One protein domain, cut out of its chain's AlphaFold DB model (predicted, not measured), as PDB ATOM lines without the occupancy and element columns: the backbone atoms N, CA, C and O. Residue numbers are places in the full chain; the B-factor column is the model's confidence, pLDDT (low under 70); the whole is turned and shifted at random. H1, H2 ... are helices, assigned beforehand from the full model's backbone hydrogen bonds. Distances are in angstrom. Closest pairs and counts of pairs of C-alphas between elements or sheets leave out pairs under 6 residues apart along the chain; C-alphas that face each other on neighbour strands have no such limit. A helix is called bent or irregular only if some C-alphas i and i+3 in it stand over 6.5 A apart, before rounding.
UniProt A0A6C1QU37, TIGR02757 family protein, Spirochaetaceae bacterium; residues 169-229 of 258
ATOM      1  N   PRO A 169     113.515 116.600 114.330       94.00
ATOM      2  CA  PRO A 169     114.111 117.930 114.348       94.00
ATOM      3  C   PRO A 169     115.376 117.964 113.479       94.00
ATOM      4  O   PRO A 169     116.500 117.859 113.964       94.00
ATOM      5  N   LEU A 170     115.184 118.106 112.166       92.38
ATOM      6  CA  LEU A 170     116.260 118.007 111.185       92.38
ATOM      7  C   LEU A 170     117.240 119.182 111.281       92.38
ATOM      8  O   LEU A 170     116.903 120.330 110.981       92.38
ATOM      9  N   ASP A 171     118.480 118.871 111.644       88.38
ATOM     10  CA  ASP A 171     119.607 119.793 111.601       88.38
ATOM     11  C   ASP A 171     120.727 119.292 110.695       88.38
ATOM     12  O   ASP A 171     120.617 118.235 110.085       88.38
ATOM     13  N   THR A 172     121.811 120.057 110.583       86.81
ATOM     14  CA  THR A 172     122.927 119.711 109.697       86.81
ATOM     15  C   THR A 172     123.630 118.415 110.092       86.81
ATOM     16  O   THR A 172     124.113 117.705 109.215       86.81
ATOM     17  N   HIS A 173     123.692 118.086 111.386       87.56
ATOM     18  CA  HIS A 173     124.321 116.854 111.861       87.56
ATOM     19  C   HIS A 173     123.429 115.648 111.577       87.56
ATOM     20  O   HIS A 173     123.912 114.655 111.035       87.56
ATOM     21  N   MET A 174     122.132 115.763 111.875       90.94
ATOM     22  CA  MET A 174     121.138 114.749 111.541       90.94
ATOM     23  C   MET A 174     121.038 114.546 110.029       90.94
ATOM     24  O   MET A 174     120.982 113.419 109.561       90.94
ATOM     25  N   HIS A 175     121.056 115.626 109.246       92.06
ATOM     26  CA  HIS A 175     121.009 115.555 107.788       92.06
ATOM     27  C   HIS A 175     122.241 114.856 107.217       92.06
ATOM     28  O   HIS A 175     122.094 113.973 106.376       92.06
ATOM     29  N   ARG A 176     123.443 115.199 107.698       90.56
ATOM     30  CA  ARG A 176     124.682 114.518 107.306       90.56
ATOM     31  C   ARG A 176     124.606 113.023 107.611       90.56
ATOM     32  O   ARG A 176     124.797 112.217 106.708       90.56
ATOM     33  N   LEU A 177     124.246 112.673 108.842       89.31
ATOM     34  CA  LEU A 177     124.122 111.281 109.253       89.31
ATOM     35  C   LEU A 177     123.066 110.526 108.442       89.31
ATOM     36  O   LEU A 177     123.304 109.416 107.989       89.31
ATOM     37  N   ALA A 178     121.900 111.126 108.226       92.31
ATOM     38  CA  ALA A 178     120.841 110.512 107.440       92.31
ATOM     39  C   ALA A 178     121.287 110.215 106.003       92.31
ATOM     40  O   ALA A 178     120.828 109.241 105.414       92.31
ATOM     41  N   ARG A 179     122.194 111.022 105.442       93.31
ATOM     42  CA  ARG A 179     122.803 110.742 104.138       93.31
ATOM     43  C   ARG A 179     123.820 109.607 104.200       93.31
ATOM     44  O   ARG A 179     123.810 108.764 103.314       93.31
ATOM     45  N   GLU A 180     124.660 109.575 105.229       90.62
ATOM     46  CA  GLU A 180     125.642 108.500 105.452       90.62
ATOM     47  C   GLU A 180     124.960 107.142 105.685       90.62
ATOM     48  O   GLU A 180     125.400 106.131 105.151       90.62
ATOM     49  N   LEU A 181     123.828 107.129 106.394       89.00
ATOM     50  CA  LEU A 181     122.995 105.943 106.626       89.00
ATOM     51  C   LEU A 181     122.077 105.583 105.444       89.00
ATOM     52  O   LEU A 181     121.282 104.652 105.549       89.00
ATOM     53  N   GLY A 182     122.111 106.340 104.342       92.62
ATOM     54  CA  GLY A 182     121.246 106.100 103.182       92.62
ATOM     55  C   GLY A 182     119.750 106.341 103.430       92.62
ATOM     56  O   GLY A 182     118.924 105.921 102.623       92.62
ATOM     57  N   LEU A 183     119.376 107.037 104.511       93.50
ATOM     58  CA  LEU A 183     117.982 107.400 104.813       93.50
ATOM     59  C   LEU A 183     117.445 108.473 103.862       93.50
ATOM     60  O   LEU A 183     116.235 108.578 103.674       93.50
ATOM     61  N   THR A 184     118.334 109.287 103.286       94.56
ATOM     62  CA  THR A 184     117.996 110.238 102.225       94.56
ATOM     63  C   THR A 184     119.175 110.499 101.292       94.56
ATOM     64  O   THR A 184     120.331 110.530 101.709       94.56
ATOM     65  N   VAL A 185     118.879 110.773 100.020       95.25
ATOM     66  CA  VAL A 185     119.865 111.254  99.031       95.25
ATOM     67  C   VAL A 185     119.787 112.770  98.808       95.25
ATOM     68  O   VAL A 185     120.599 113.344  98.075       95.25
ATOM     69  N   ARG A 186     118.811 113.450  99.431       93.88
ATOM     70  CA  ARG A 186     118.568 114.885  99.237       93.88
ATOM     71  C   ARG A 186     119.719 115.716  99.797       93.88
ATOM     72  O   ARG A 186     120.163 115.531 100.928       93.88
ATOM     73  N   ARG A 187     120.174 116.700  99.014       90.88
ATOM     74  CA  ARG A 187     121.202 117.669  99.441       90.88
ATOM     75  C   ARG A 187     120.638 118.828 100.266       90.88
ATOM     76  O   ARG A 187     121.392 119.453 101.001       90.88
ATOM     77  N   SER A 188     119.343 119.107 100.142       89.56
ATOM     78  CA  SER A 188     118.663 120.170 100.888       89.56
ATOM     79  C   SER A 188     118.338 119.720 102.310       89.56
ATOM     80  O   SER A 188     117.899 118.596 102.508       89.56
ATOM     81  N   CYS A 189     118.503 120.607 103.290       87.19
ATOM     82  CA  CYS A 189     118.088 120.385 104.676       87.19
ATOM     83  C   CYS A 189     116.751 121.109 104.926       87.19
ATOM     84  O   CYS A 189     116.705 122.163 105.560       87.19
ATOM     85  N   ASP A 190     115.669 120.575 104.354       87.44
ATOM     86  CA  ASP A 190     114.332 121.188 104.322       87.44
ATOM     87  C   ASP A 190     113.241 120.294 104.949       87.44
ATOM     88  O   ASP A 190     113.490 119.155 105.345       87.44
ATOM     89  N   ALA A 191     112.009 120.809 105.037       87.62
ATOM     90  CA  ALA A 191     110.874 120.082 105.613       87.62
ATOM     91  C   ALA A 191     110.582 118.755 104.888       87.62
ATOM     92  O   ALA A 191     110.249 117.762 105.531       87.62
ATOM     93  N   ARG A 192     110.767 118.704 103.561       90.44
ATOM     94  CA  ARG A 192     110.597 117.471 102.781       90.44
ATOM     95  C   ARG A 192     111.617 116.412 103.195       90.44
ATOM     96  O   ARG A 192     111.261 115.254 103.363       90.44
ATOM     97  N   THR A 193     112.861 116.824 103.402       93.31
ATOM     98  CA  THR A 193     113.934 115.940 103.870       93.31
ATOM     99  C   THR A 193     113.662 115.448 105.291       93.31
ATOM    100  O   THR A 193     113.886 114.280 105.587       93.31
ATOM    101  N   ALA A 194     113.102 116.296 106.160       94.19
ATOM    102  CA  ALA A 194     112.697 115.884 107.504       94.19
ATOM    103  C   ALA A 194     111.591 114.815 107.466       94.19
ATOM    104  O   ALA A 194     111.666 113.835 108.208       94.19
ATOM    105  N   LEU A 195     110.600 114.964 106.579       94.75
ATOM    106  CA  LEU A 195     109.549 113.963 106.364       94.75
ATOM    107  C   LEU A 195     110.108 112.644 105.808       94.75
ATOM    108  O   LEU A 195     109.730 111.586 106.295       94.75
ATOM    109  N   GLU A 196     111.030 112.698 104.842       95.44
ATOM    110  CA  GLU A 196     111.672 111.509 104.257       95.44
ATOM    111  C   GLU A 196     112.441 110.703 105.311       95.44
ATOM    112  O   GLU A 196     112.241 109.495 105.445       95.44
ATOM    113  N   ILE A 197     113.245 111.388 106.128       95.94
ATOM    114  CA  ILE A 197     113.988 110.766 107.231       95.94
ATOM    115  C   ILE A 197     113.024 110.204 108.284       95.94
ATOM    116  O   ILE A 197     113.206 109.084 108.752       95.94
ATOM    117  N   THR A 198     111.964 110.945 108.624       96.88
ATOM    118  CA  THR A 198     110.935 110.479 109.569       96.88
ATOM    119  C   THR A 198     110.248 109.214 109.056       96.88
ATOM    120  O   THR A 198     110.067 108.265 109.813       96.88
ATOM    121  N   ALA A 199     109.910 109.155 107.765       97.00
ATOM    122  CA  ALA A 199     109.324 107.969 107.151       97.00
ATOM    123  C   ALA A 199     110.288 106.773 107.174       97.00
ATOM    124  O   ALA A 199     109.844 105.644 107.371       97.00
ATOM    125  N   ALA A 200     111.595 107.002 107.011       96.50
ATOM    126  CA  ALA A 200     112.597 105.951 107.143       96.50
ATOM    127  C   ALA A 200     112.666 105.401 108.575       96.50
ATOM    128  O   ALA A 200     112.582 104.188 108.756       96.50
ATOM    129  N   PHE A 201     112.717 106.266 109.593       96.38
ATOM    130  CA  PHE A 201     112.685 105.824 110.991       96.38
ATOM    131  C   PHE A 201     111.364 105.166 111.388       96.38
ATOM    132  O   PHE A 201     111.374 104.219 112.170       96.38
ATOM    133  N   ARG A 202     110.238 105.581 110.797       97.06
ATOM    134  CA  ARG A 202     108.929 104.948 111.017       97.06
ATOM    135  C   ARG A 202     108.889 103.481 110.585       97.06
ATOM    136  O   ARG A 202     108.101 102.717 111.126       97.06
ATOM    137  N   ARG A 203     109.738 103.063 109.639       96.62
ATOM    138  CA  ARG A 203     109.880 101.639 109.275       96.62
ATOM    139  C   ARG A 203     110.590 100.820 110.356       96.62
ATOM    140  O   ARG A 203     110.465  99.603 110.349       96.62
ATOM    141  N   ILE A 204     111.339 101.477 111.242       95.50
ATOM    142  CA  ILE A 204     112.095 100.852 112.335       95.50
ATOM    143  C   ILE A 204     111.259 100.865 113.617       95.50
ATOM    144  O   ILE A 204     111.078  99.826 114.241       95.50
ATOM    145  N   ASP A 205     110.728 102.031 113.989       96.75
ATOM    146  CA  ASP A 205     109.816 102.192 115.121       96.75
ATOM    147  C   ASP A 205     108.606 103.039 114.685       96.75
ATOM    148  O   ASP A 205     108.701 104.269 114.600       96.75
ATOM    149  N   PRO A 206     107.465 102.405 114.359       96.75
ATOM    150  CA  PRO A 206     106.273 103.123 113.926       96.75
ATOM    151  C   PRO A 206     105.568 103.862 115.069       96.75
ATOM    152  O   PRO A 206     104.799 104.786 114.800       96.75
ATOM    153  N   ALA A 207     105.802 103.466 116.324       97.19
ATOM    154  CA  ALA A 207     105.176 104.083 117.488       97.19
ATOM    155  C   ALA A 207     105.899 105.371 117.908       97.19
ATOM    156  O   ALA A 207     105.246 106.307 118.371       97.19
ATOM    157  N   ASP A 208     107.218 105.435 117.709       96.88
ATOM    158  CA  ASP A 208     108.043 106.605 118.012       96.88
ATOM    159  C   ASP A 208     109.187 106.784 116.988       96.88
ATOM    160  O   ASP A 208     110.351 106.478 117.269       96.88
ATOM    161  N   PRO A 209     108.897 107.317 115.785       96.38
ATOM    162  CA  PRO A 209     109.889 107.465 114.719       96.38
ATOM    163  C   PRO A 209     110.971 108.504 115.035       96.38
ATOM    164  O   PRO A 209     111.984 108.570 114.342       96.38
ATOM    165  N   VAL A 210     110.785 109.347 116.054       96.12
ATOM    166  CA  VAL A 210     111.762 110.384 116.407       96.12
ATOM    167  C   VAL A 210     112.697 109.953 117.536       96.12
ATOM    168  O   VAL A 210     113.677 110.646 117.778       96.12
ATOM    169  N   ARG A 211     112.491 108.789 118.173       93.25
ATOM    170  CA  ARG A 211     113.333 108.290 119.283       93.25
ATOM    171  C   ARG A 211     114.830 108.267 119.021       93.25
ATOM    172  O   ARG A 211     115.630 108.440 119.939       93.25
ATOM    173  N   PHE A 212     115.209 108.042 117.771       87.75
ATOM    174  CA  PHE A 212     116.597 107.853 117.376       87.75
ATOM    175  C   PHE A 212     117.371 109.168 117.343       87.75
ATOM    176  O   PHE A 212     118.598 109.158 117.418       87.75
ATOM    177  N   ASP A 213     116.679 110.304 117.240       86.12
ATOM    178  CA  ASP A 213     117.316 111.545 116.832       86.12
ATOM    179  C   ASP A 213     118.351 112.052 117.848       86.12
ATOM    180  O   ASP A 213     119.446 112.482 117.473       86.12
ATOM    181  N   PHE A 214     118.043 111.922 119.139       83.00
ATOM    182  CA  PHE A 214     118.934 112.331 120.219       83.00
ATOM    183  C   PHE A 214     120.224 111.508 120.253       83.00
ATOM    184  O   PHE A 214     121.315 112.075 120.327       83.00
ATOM    185  N   SER A 215     120.119 110.179 120.190       82.94
ATOM    186  CA  SER A 215     121.283 109.289 120.253       82.94
ATOM    187  C   SER A 215     122.160 109.453 119.015       82.94
ATOM    188  O   SER A 215     123.375 109.612 119.119       82.94
ATOM    189  N   LEU A 216     121.527 109.498 117.845       81.12
ATOM    190  CA  LEU A 216     122.198 109.602 116.560       81.12
ATOM    191  C   LEU A 216     122.936 110.936 116.384       81.12
ATOM    192  O   LEU A 216     124.079 110.952 115.939       81.12
ATOM    193  N   THR A 217     122.347 112.061 116.796       76.06
ATOM    194  CA  THR A 217     123.025 113.365 116.690       76.06
ATOM    195  C   THR A 217     124.189 113.522 117.662       76.06
ATOM    196  O   THR A 217     125.157 114.206 117.331       76.06
ATOM    197  N   ARG A 218     124.156 112.880 118.839       72.19
ATOM    198  CA  ARG A 218     125.274 112.937 119.795       72.19
ATOM    199  C   ARG A 218     126.535 112.263 119.281       72.19
ATOM    200  O   ARG A 218     127.616 112.781 119.547       72.19
ATOM    201  N   LEU A 219     126.398 111.186 118.514       61.66
ATOM    202  CA  LEU A 219     127.529 110.539 117.852       61.66
ATOM    203  C   LEU A 219     128.259 111.523 116.928       61.66
ATOM    204  O   LEU A 219     129.470 111.624 116.992       61.66
ATOM    205  N   GLY A 220     127.537 112.343 116.158       57.12
ATOM    206  CA  GLY A 220     128.154 113.331 115.262       57.12
ATOM    207  C   GLY A 220     128.560 114.663 115.890       57.12
ATOM    208  O   GLY A 220     129.072 115.521 115.162       57.12
ATOM    209  N   ILE A 221     128.277 114.867 117.181       60.09
ATOM    210  CA  ILE A 221     128.667 116.051 117.965       60.09
ATOM    211  C   ILE A 221     129.849 115.722 118.890       60.09
ATOM    212  O   ILE A 221     130.631 116.618 119.213       60.09
ATOM    213  N   HIS A 222     129.989 114.466 119.323       55.94
ATOM    214  CA  HIS A 222     131.092 114.046 120.177       55.94
ATOM    215  C   HIS A 222     132.401 114.007 119.367       55.94
ATOM    216  O   HIS A 222     132.447 113.352 118.330       55.94
ATOM    217  N   PRO A 223     133.471 114.690 119.813       53.34
ATOM    218  CA  PRO A 223     134.712 114.813 119.043       53.34
ATOM    219  C   PRO A 223     135.392 113.465 118.757       53.34
ATOM    220  O   PRO A 223     136.017 113.314 117.709       53.34
ATOM    221  N   ASP A 224     135.213 112.490 119.650       55.03
ATOM    222  CA  ASP A 224     135.867 111.176 119.563       55.03
ATOM    223  C   ASP A 224     134.986 110.068 118.968       55.03
ATOM    224  O   ASP A 224     135.445 108.941 118.809       55.03
ATOM    225  N   LEU A 225     133.718 110.356 118.646       53.56
ATOM    226  CA  LEU A 225     132.827 109.372 118.029       53.56
ATOM    227  C   LEU A 225     132.665 109.730 116.557       53.56
ATOM    228  O   LEU A 225     132.164 110.790 116.192       53.56
ATOM    229  N   ARG A 226     133.146 108.838 115.700       56.78
ATOM    230  CA  ARG A 226     133.035 108.957 114.249       56.78
ATOM    231  C   ARG A 226     132.067 107.909 113.737       56.78
ATOM    232  O   ARG A 226     132.128 106.762 114.170       56.78
ATOM    233  N   TYR A 227     131.169 108.276 112.830       56.81
ATOM    234  CA  TYR A 227     130.173 107.332 112.312       56.81
ATOM    235  C   TYR A 227     130.840 106.169 111.570       56.81
ATOM    236  O   TYR A 227     130.366 105.038 111.629       56.81
ATOM    237  N   GLU A 228     132.008 106.427 110.985       60.09
ATOM    238  CA  GLU A 228     132.881 105.446 110.345       60.09
ATOM    239  C   GLU A 228     133.321 104.326 111.303       60.09
ATOM    240  O   GLU A 228     133.513 103.196 110.867       60.09
ATOM    241  N   SER A 229     133.426 104.600 112.610       55.09
ATOM    242  CA  SER A 229     133.732 103.566 113.614       55.09
ATOM    243  C   SER A 229     132.540 102.678 113.988       55.09
ATOM    244  O   SER A 229     132.738 101.614 114.566       55.09
TER     245      SER A 229
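What this domain is: This is residues 169 to 229 of the 258 residues of the protein "TIGR02757 family protein" of Spirochaetaceae bacterium (UniProt A0A6C1QU37). Three short helices make a loosely joined corner: H2 and H3 form the two sides of an L, with H3 setting out near the last residues of H2, and H1 is set in the angle between them, crossed by H3. A tail, residues 220 to 229, runs on past H3 and, with the loop around Ala 207 at the other end, makes the longest axis. The printed part has 61 residues with three named helices, in the order H1, H2, H3, and no named strand. The class is all helix, but under half of the residues, 29 of 61, are in named elements. The whole is compact, with a radius of gyration of the C-alphas of 11.2 A, and the C-alphas span 30 by 26 by 17 A.

How they stand to each other: H1, residues 172 to 180, is close to H2, residues 191 to 202, but not clearly touching it. Their closest C-alphas, those of Ala 178 and Ile 197, are 6.9 A apart. The lines of H1 and H2 stand at a steep tilt of 55 degrees, and the two helices run the same way. H1 touches H3, residues 212 to 219, with the closest C-alphas, those of Met 174 and Thr 217, 5.7 A apart. H1 and H3 are about perpendicular, at 83 degrees. H2 is close to H3 but not clearly touching it, with the closest C-alphas, those of Phe 201 and Phe 212, 7.8 A apart. H2 and H3 are about perpendicular, at 77 degrees. In H1, H2 and H3 every backbone O i to N i+4 pair is within hydrogen-bond range.

Where its parts are: H1 runs from Thr 172, with its C-alpha at (122.927, 119.711, 109.697), to Glu 180, and measures 12.3 A from first to last C-alpha. H2, from Ala 191 to Arg 202, is the longest helix by residues, with 12, and measures 16.2 A; its last C-alpha is at (108.929, 104.948, 111.017). H3, from Phe 212 to Leu 219, measures 11.3 A and ends with its C-alpha at (127.529, 110.539, 117.852). No helix is bent or irregular.

The domain as a whole: The two C-alphas farthest apart are those of Ala 207 and Asp 224, at 31.6 A. The C-alphas of Pro 169 and Ser 229, the first and last printed residues, are 24.3 A apart. The printed part has no cut. The links from H1 to H2, 10 residues, and from H2 to H3, 9 residues, are both short but not tight. The mean pLDDT of the printed part is 85.2, and the model's confidence is low, under 70, at residues 219 to 229, of which 219 belongs to H3.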